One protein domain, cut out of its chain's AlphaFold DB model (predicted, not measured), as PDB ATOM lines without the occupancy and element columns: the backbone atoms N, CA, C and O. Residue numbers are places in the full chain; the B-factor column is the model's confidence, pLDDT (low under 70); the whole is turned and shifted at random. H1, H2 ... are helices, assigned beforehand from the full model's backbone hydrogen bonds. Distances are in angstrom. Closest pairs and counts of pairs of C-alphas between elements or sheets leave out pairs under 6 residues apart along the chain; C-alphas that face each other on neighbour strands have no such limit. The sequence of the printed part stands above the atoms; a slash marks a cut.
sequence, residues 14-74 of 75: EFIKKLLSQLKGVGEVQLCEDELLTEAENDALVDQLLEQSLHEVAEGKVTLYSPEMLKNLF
ATOM      1  N   GLU A  14     -23.188-105.559  -5.409       81.88
ATOM      2  CA  GLU A  14     -23.115-106.425  -6.587       81.88
ATOM      3  C   GLU A  14     -21.859-107.295  -6.573       81.88
ATOM      4  O   GLU A  14     -21.922-108.494  -6.875       81.88
ATOM      5  N   PHE A  15     -20.718-106.704  -6.220       85.38
ATOM      6  CA  PHE A  15     -19.461-107.426  -6.077       85.38
ATOM      7  C   PHE A  15     -19.563-108.506  -4.997       85.38
ATOM      8  O   PHE A  15     -19.201-109.660  -5.236       85.38
ATOM      9  N   ILE A  16     -20.117-108.164  -3.831       85.19
ATOM     10  CA  ILE A  16     -20.252-109.097  -2.707       85.19
ATOM     11  C   ILE A  16     -21.213-110.235  -3.051       85.19
ATOM     12  O   ILE A  16     -20.913-111.398  -2.775       85.19
ATOM     13  N   LYS A  17     -22.324-109.938  -3.734       82.75
ATOM     14  CA  LYS A  17     -23.255-110.964  -4.216       82.75
ATOM     15  C   LYS A  17     -22.565-111.938  -5.170       82.75
ATOM     16  O   LYS A  17     -22.671-113.148  -4.977       82.75
ATOM     17  N   LYS A  18     -21.803-111.432  -6.147       86.56
ATOM     18  CA  LYS A  18     -21.025-112.269  -7.082       86.56
ATOM     19  C   LYS A  18     -20.003-113.138  -6.353       86.56
ATOM     20  O   LYS A  18     -19.879-114.315  -6.683       86.56
ATOM     21  N   LEU A  19     -19.308-112.585  -5.360       86.00
ATOM     22  CA  LEU A  19     -18.318-113.310  -4.565       86.00
ATOM     23  C   LEU A  19     -18.962-114.453  -3.763       86.00
ATOM     24  O   LEU A  19     -18.480-115.584  -3.800       86.00
ATOM     25  N   LEU A  20     -20.085-114.186  -3.089       84.75
ATOM     26  CA  LEU A  20     -20.807-115.188  -2.300       84.75
ATOM     27  C   LEU A  20     -21.424-116.286  -3.177       84.75
ATOM     28  O   LEU A  20     -21.359-117.458  -2.813       84.75
ATOM     29  N   SER A  21     -21.952-115.945  -4.356       84.19
ATOM     30  CA  SER A  21     -22.500-116.929  -5.304       84.19
ATOM     31  C   SER A  21     -21.450-117.882  -5.889       84.19
ATOM     32  O   SER A  21     -21.810-118.937  -6.405       84.19
ATOM     33  N   GLN A  22     -20.160-117.541  -5.827       86.31
ATOM     34  CA  GLN A  22     -19.079-118.418  -6.291       86.31
ATOM     35  C   GLN A  22     -18.666-119.472  -5.252       86.31
ATOM     36  O   GLN A  22     -17.960-120.428  -5.590       86.31
ATOM     37  N   LEU A  23     -19.094-119.333  -3.993       84.56
ATOM     38  CA  LEU A  23     -18.764-120.282  -2.934       84.56
ATOM     39  C   LEU A  23     -19.564-121.579  -3.101       84.56
ATOM     40  O   LEU A  23     -20.795-121.592  -3.114       84.56
ATOM     41  N   LYS A  24     -18.857-122.713  -3.177       79.38
ATOM     42  CA  LYS A  24     -19.496-124.033  -3.206       79.38
ATOM     43  C   LYS A  24     -20.286-124.257  -1.916       79.38
ATOM     44  O   LYS A  24     -19.705-124.282  -0.836       79.38
ATOM     45  N   GLY A  25     -21.591-124.473  -2.053       79.19
ATOM     46  CA  GLY A  25     -22.504-124.708  -0.931       79.19
ATOM     47  C   GLY A  25     -23.417-123.526  -0.595       79.19
ATOM     48  O   GLY A  25     -24.313-123.696   0.225       79.19
ATOM     49  N   VAL A  26     -23.246-122.366  -1.242       80.50
ATOM     50  CA  VAL A  26     -24.215-121.262  -1.171       80.50
ATOM     51  C   VAL A  26     -25.314-121.511  -2.200       80.50
ATOM     52  O   VAL A  26     -25.053-121.539  -3.399       80.50
ATOM     53  N   GLY A  27     -26.539-121.745  -1.725       76.31
ATOM     54  CA  GLY A  27     -27.700-121.966  -2.592       76.31
ATOM     55  C   GLY A  27     -28.317-120.664  -3.099       76.31
ATOM     56  O   GLY A  27     -28.663-120.562  -4.271       76.31
ATOM     57  N   GLU A  28     -28.419-119.661  -2.229       78.38
ATOM     58  CA  GLU A  28     -29.078-118.395  -2.537       78.38
ATOM     59  C   GLU A  28     -28.442-117.249  -1.743       78.38
ATOM     60  O   GLU A  28     -28.035-117.430  -0.595       78.38
ATOM     61  N   VAL A  29     -28.347-116.073  -2.370       78.62
ATOM     62  CA  VAL A  29     -27.891-114.829  -1.738       78.62
ATOM     63  C   VAL A  29     -29.000-113.794  -1.898       78.62
ATOM     64  O   VAL A  29     -29.246-113.315  -3.010       78.62
ATOM     65  N   GLN A  30     -29.659-113.465  -0.792       73.31
ATOM     66  CA  GLN A  30     -30.705-112.447  -0.722       73.31
ATOM     67  C   GLN A  30     -30.153-111.203  -0.027       73.31
ATOM     68  O   GLN A  30     -29.420-111.307   0.958       73.31
ATOM     69  N   LEU A  31     -30.490-110.034  -0.565       72.94
ATOM     70  CA  LEU A  31     -30.240-108.763   0.097       72.94
ATOM     71  C   LEU A  31     -31.426-108.498   1.024       72.94
ATOM     72  O   LEU A  31     -32.557-108.415   0.549       72.94
ATOM     73  N   CYS A  32     -31.174-108.404   2.325       66.38
ATOM     74  CA  CYS A  32     -32.149-107.857   3.258       66.38
ATOM     75  C   CYS A  32     -31.874-106.360   3.367       66.38
ATOM     76  O   CYS A  32     -30.989-105.959   4.121       66.38
ATOM     77  N   GLU A  33     -32.581-105.557   2.581       62.03
ATOM     78  CA  GLU A  33     -32.686-104.128   2.856       62.03
ATOM     79  C   GLU A  33     -33.684-103.980   4.006       62.03
ATOM     80  O   GLU A  33     -34.879-104.225   3.841       62.03
ATOM     81  N   ASP A  34     -33.190-103.637   5.195       56.72
ATOM     82  CA  ASP A  34     -34.024-102.872   6.115       56.72
ATOM     83  C   ASP A  34     -34.171-101.502   5.441       56.72
ATOM     84  O   ASP A  34     -33.224-100.714   5.436       56.72
ATOM     85  N   GLU A  35     -35.297-101.280   4.755       52.09
ATOM     86  CA  GLU A  35     -35.668 -99.991   4.158       52.09
ATOM     87  C   GLU A  35     -35.803 -98.952   5.282       52.09
ATOM     88  O   GLU A  35     -36.898 -98.675   5.761       52.09
ATOM     89  N   LEU A  36     -34.676 -98.413   5.743       56.72
ATOM     90  CA  LEU A  36     -34.644 -97.200   6.542       56.72
ATOM     91  C   LEU A  36     -34.897 -96.047   5.574       56.72
ATOM     92  O   LEU A  36     -34.115 -95.862   4.636       56.72
ATOM     93  N   LEU A  37     -35.976 -95.290   5.791       57.56
ATOM     94  CA  LEU A  37     -36.231 -94.062   5.038       57.56
ATOM     95  C   LEU A  37     -34.976 -93.179   5.057       57.56
ATOM     96  O   LEU A  37     -34.365 -92.959   6.109       57.56
ATOM     97  N   THR A  38     -34.580 -92.659   3.897       66.75
ATOM     98  CA  THR A  38     -33.514 -91.652   3.847       66.75
ATOM     99  C   THR A  38     -33.956 -90.389   4.599       66.75
ATOM    100  O   THR A  38     -35.151 -90.118   4.710       66.75
ATOM    101  N   GLU A  39     -33.018 -89.583   5.113       62.78
ATOM    102  CA  GLU A  39     -33.358 -88.340   5.841       62.78
ATOM    103  C   GLU A  39     -34.309 -87.437   5.034       62.78
ATOM    104  O   GLU A  39     -35.284 -86.930   5.576       62.78
ATOM    105  N   ALA A  40     -34.093 -87.328   3.718       68.56
ATOM    106  CA  ALA A  40     -34.948 -86.548   2.826       68.56
ATOM    107  C   ALA A  40     -36.373 -87.120   2.681       68.56
ATOM    108  O   ALA A  40     -37.334 -86.361   2.560       68.56
ATOM    109  N   GLU A  41     -36.526 -88.447   2.684       68.00
ATOM    110  CA  GLU A  41     -37.843 -89.098   2.657       68.00
ATOM    111  C   GLU A  41     -38.567 -88.946   3.995       68.00
ATOM    112  O   GLU A  41     -39.785 -88.778   4.015       68.00
ATOM    113  N   ASN A  42     -37.820 -88.951   5.100       74.44
ATOM    114  CA  ASN A  42     -38.352 -88.730   6.437       74.44
ATOM    115  C   ASN A  42     -38.861 -87.288   6.606       74.44
ATOM    116  O   ASN A  42     -39.994 -87.086   7.040       74.44
ATOM    117  N   ASP A  43     -38.076 -86.296   6.172       76.56
ATOM    118  CA  ASP A  43     -38.463 -84.880   6.201       76.56
ATOM    119  C   ASP A  43     -39.744 -84.626   5.388       76.56
ATOM    120  O   ASP A  43     -40.677 -83.984   5.875       76.56
ATOM    121  N   ALA A  44     -39.854 -85.213   4.191       78.44
ATOM    122  CA  ALA A  44     -41.058 -85.103   3.364       78.44
ATOM    123  C   ALA A  44     -42.304 -85.717   4.036       78.44
ATOM    124  O   ALA A  44     -43.415 -85.197   3.896       78.44
ATOM    125  N   LEU A  45     -42.133 -86.814   4.777       79.75
ATOM    126  CA  LEU A  45     -43.206 -87.483   5.519       79.75
ATOM    127  C   LEU A  45     -43.673 -86.645   6.717       79.75
ATOM    128  O   LEU A  45     -44.875 -86.561   6.990       79.75
ATOM    129  N   VAL A  46     -42.734 -85.991   7.408       83.44
ATOM    130  CA  VAL A  46     -43.027 -85.047   8.496       83.44
ATOM    131  C   VAL A  46     -43.798 -83.834   7.973       83.44
ATOM    132  O   VAL A  46     -44.817 -83.469   8.567       83.44
ATOM    133  N   ASP A  47     -43.374 -83.252   6.850       85.25
ATOM    134  CA  ASP A  47     -44.051 -82.110   6.228       85.25
ATOM    135  C   ASP A  47     -45.496 -82.453   5.833       85.25
ATOM    136  O   ASP A  47     -46.425 -81.703   6.142       85.25
ATOM    137  N   GLN A  48     -45.727 -83.633   5.248       84.88
ATOM    138  CA  GLN A  48     -47.077 -84.105   4.918       84.88
ATOM    139  C   GLN A  48     -47.968 -84.301   6.154       84.88
ATOM    140  O   GLN A  48     -49.162 -83.985   6.125       84.88
ATOM    141  N   LEU A  49     -47.414 -84.822   7.250       84.81
ATOM    142  CA  LEU A  49     -48.138 -84.971   8.517       84.81
ATOM    143  C   LEU A  49     -48.511 -83.613   9.121       84.81
ATOM    144  O   LEU A  49     -49.625 -83.452   9.626       84.81
ATOM    145  N   LEU A  50     -47.613 -82.631   9.033       85.25
ATOM    146  CA  LEU A  50     -47.871 -81.256   9.458       85.25
ATOM    147  C   LEU A  50     -48.983 -80.609   8.628       85.25
ATOM    148  O   LEU A  50     -49.917 -80.049   9.204       85.25
ATOM    149  N   GLU A  51     -48.934 -80.720   7.301       86.44
ATOM    150  CA  GLU A  51     -49.984 -80.197   6.418       86.44
ATOM    151  C   GLU A  51     -51.350 -80.825   6.714       86.44
ATOM    152  O   GLU A  51     -52.354 -80.117   6.835       86.44
ATOM    153  N   GLN A  52     -51.388 -82.146   6.896       84.50
ATOM    154  CA  GLN A  52     -52.609 -82.866   7.247       84.50
ATOM    155  C   GLN A  52     -53.153 -82.409   8.605       84.50
ATOM    156  O   GLN A  52     -54.347 -82.142   8.721       84.50
ATOM    157  N   SER A  53     -52.287 -82.223   9.604       83.31
ATOM    158  CA  SER A  53     -52.685 -81.703  10.916       83.31
ATOM    159  C   SER A  53     -53.280 -80.295  10.823       83.31
ATOM    160  O   SER A  53     -54.323 -80.023  11.419       83.31
ATOM    161  N   LEU A  54     -52.673 -79.405  10.033       86.00
ATOM    162  CA  LEU A  54     -53.200 -78.057   9.811       86.00
ATOM    163  C   LEU A  54     -54.576 -78.086   9.137       86.00
ATOM    164  O   LEU A  54     -55.458 -77.302   9.499       86.00
ATOM    165  N   HIS A  55     -54.779 -79.002   8.189       86.94
ATOM    166  CA  HIS A  55     -56.066 -79.181   7.528       86.94
ATOM    167  C   HIS A  55     -57.136 -79.725   8.483       86.94
ATOM    168  O   HIS A  55     -58.244 -79.194   8.532       86.94
ATOM    169  N   GLU A  56     -56.798 -80.722   9.304       86.56
ATOM    170  CA  GLU A  56     -57.703 -81.268  10.318       86.56
ATOM    171  C   GLU A  56     -58.140 -80.199  11.326       86.56
ATOM    172  O   GLU A  56     -59.332 -80.080  11.616       86.56
ATOM    173  N   VAL A  57     -57.207 -79.359  11.787       84.69
ATOM    174  CA  VAL A  57     -57.510 -78.219  12.668       84.69
ATOM    175  C   VAL A  57     -58.476 -77.243  11.998       84.69
ATOM    176  O   VAL A  57     -59.433 -76.799  12.637       84.69
ATOM    177  N   ALA A  58     -58.270 -76.929  10.716       86.75
ATOM    178  CA  ALA A  58     -59.157 -76.043   9.961       86.75
ATOM    179  C   ALA A  58     -60.574 -76.623   9.795       86.75
ATOM    180  O   ALA A  58     -61.550 -75.872   9.790       86.75
ATOM    181  N   GLU A  59     -60.703 -77.949   9.709       90.38
ATOM    182  CA  GLU A  59     -61.989 -78.652   9.629       90.38
ATOM    183  C   GLU A  59     -62.605 -78.994  11.000       90.38
ATOM    184  O   GLU A  59     -63.697 -79.564  11.060       90.38
ATOM    185  N   GLY A  60     -61.933 -78.661  12.108       86.62
ATOM    186  CA  GLY A  60     -62.371 -79.011  13.464       86.62
ATOM    187  C   GLY A  60     -62.306 -80.514  13.767       86.62
ATOM    188  O   GLY A  60     -63.017 -80.998  14.650       86.62
ATOM    189  N   LYS A  61     -61.481 -81.259  13.026       83.38
ATOM    190  CA  LYS A  61     -61.222 -82.688  13.211       83.38
ATOM    191  C   LYS A  61     -59.944 -82.884  14.022       83.38
ATOM    192  O   LYS A  61     -59.036 -82.063  13.988       83.38
ATOM    193  N   VAL A  62     -59.891 -83.978  14.774       78.62
ATOM    194  CA  VAL A  62     -58.705 -84.370  15.541       78.62
ATOM    195  C   VAL A  62     -58.481 -85.856  15.335       78.62
ATOM    196  O   VAL A  62     -59.314 -86.665  15.756       78.62
ATOM    197  N   THR A  63     -57.352 -86.211  14.728       77.69
ATOM    198  CA  THR A  63     -56.914 -87.600  14.611       77.69
ATOM    199  C   THR A  63     -55.838 -87.893  15.653       77.69
ATOM    200  O   THR A  63     -54.845 -87.179  15.780       77.69
ATOM    201  N   LEU A  64     -56.039 -88.953  16.439       79.19
ATOM    202  CA  LEU A  64     -55.054 -89.419  17.414       79.19
ATOM    203  C   LEU A  64     -54.212 -90.534  16.800       79.19
ATOM    204  O   LEU A  64     -54.726 -91.608  16.487       79.19
ATOM    205  N   TYR A  65     -52.909 -90.298  16.682       78.69
ATOM    206  CA  TYR A  65     -51.973 -91.301  16.191       78.69
ATOM    207  C   TYR A  65     -51.419 -92.126  17.352       78.69
ATOM    208  O   TYR A  65     -50.846 -91.594  18.304       78.69
ATOM    209  N   SER A  66     -51.592 -93.446  17.277       83.25
ATOM    210  CA  SER A  66     -50.953 -94.367  18.219       83.25
ATOM    211  C   SER A  66     -49.492 -94.631  17.822       83.25
ATOM    212  O   SER A  66     -49.149 -94.504  16.644       83.25
ATOM    213  N   PRO A  67     -48.625 -95.061  18.759       76.62
ATOM    214  CA  PRO A  67     -47.230 -95.386  18.450       76.62
ATOM    215  C   PRO A  67     -47.078 -96.440  17.344       76.62
ATOM    216  O   PRO A  67     -46.169 -96.357  16.528       76.62
ATOM    217  N   GLU A  68     -47.996 -97.407  17.279       79.56
ATOM    218  CA  GLU A  68     -48.006 -98.437  16.235       79.56
ATOM    219  C   GLU A  68     -48.429 -97.877  14.866       79.56
ATOM    220  O   GLU A  68     -47.945 -98.328  13.833       79.56
ATOM    221  N   MET A  69     -49.289 -96.853  14.827       75.00
ATOM    222  CA  MET A  69     -49.626 -96.159  13.576       75.00
ATOM    223  C   MET A  69     -48.457 -95.308  13.080       75.00
ATOM    224  O   MET A  69     -48.183 -95.300  11.885       75.00
ATOM    225  N   LEU A  70     -47.730 -94.659  13.993       77.81
ATOM    226  CA  LEU A  70     -46.539 -93.880  13.651       77.81
ATOM    227  C   LEU A  70     -45.406 -94.768  13.123       77.81
ATOM    228  O   LEU A  70     -44.791 -94.405  12.133       77.81
ATOM    229  N   LYS A  71     -45.190 -95.962  13.688       74.38
ATOM    230  CA  LYS A  71     -44.212 -96.936  13.159       74.38
ATOM    231  C   LYS A  71     -44.522 -97.433  11.746       74.38
ATOM    232  O   LYS A  71     -43.625 -97.855  11.034       74.38
ATOM    233  N   ASN A  72     -45.795 -97.443  11.349       68.12
ATOM    234  CA  ASN A  72     -46.168 -97.805   9.980       68.12
ATOM    235  C   ASN A  72     -45.991 -96.636   8.997       68.12
ATOM    236  O   ASN A  72     -45.889 -96.880   7.798       68.12
ATOM    237  N   LEU A  73     -45.987 -95.394   9.499       68.12
ATOM    238  CA  LEU A  73     -45.779 -94.175   8.711       68.12
ATOM    239  C   LEU A  73     -44.288 -93.851   8.551       68.12
ATOM    240  O   LEU A  73     -43.861 -93.492   7.463       68.12
ATOM    241  N   PHE A  74     -43.509 -94.029   9.615       65.44
ATOM    242  CA  PHE A  74     -42.060 -93.866   9.644       65.44
ATOM    243  C   PHE A  74     -41.425 -95.259   9.713       65.44
ATOM    244  O   PHE A  74     -41.296 -95.815  10.806       65.44
TER     245      PHE A  74
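This is residues 14 to 74 of the 75 residues of an uncharacterized protein of Chryseobacterium sp (UniProt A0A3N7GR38). One long helix, H2, lies toward one end of a stretched-out rod; beyond it the strand-free chain folds back to short H3, while a long link leads the other way to short H1 at a distance. The 61 printed residues, with three named helices in the order H1, H2, H3, are all helix by class and extended, with a radius of gyration of the C-alphas of 20.6 A and spans of 64 by 22 by 12 A.

Find C-alpha 39 at (-33.358, -88.340, 5.841); from there H2, residues 39 to 58, runs 28.9 A. H3 is residues 67 to 73, ending at (-45.779, -94.175, 8.711). H1, residues 14 to 21, begins at (-23.115, -106.425, -6.587).

Look at Leu 45 and Leu 73: their C-alphas, the closest of H2 and H3, are 7.8 A apart, close but not clearly touching. These helices run opposite ways at a steep tilt of 65 degrees. H1 is apart from both. In H1, H2 and H3 every O i to N i+4 pair is within hydrogen-bond range.

The farthest C-alphas, Lys 24 and Gly 60, are 64.4 A apart. The printed part has no cut; H1 to H2 is a long link of 17 residues. pLDDT is under 70 at residues 32 to 41 and 72 to 74.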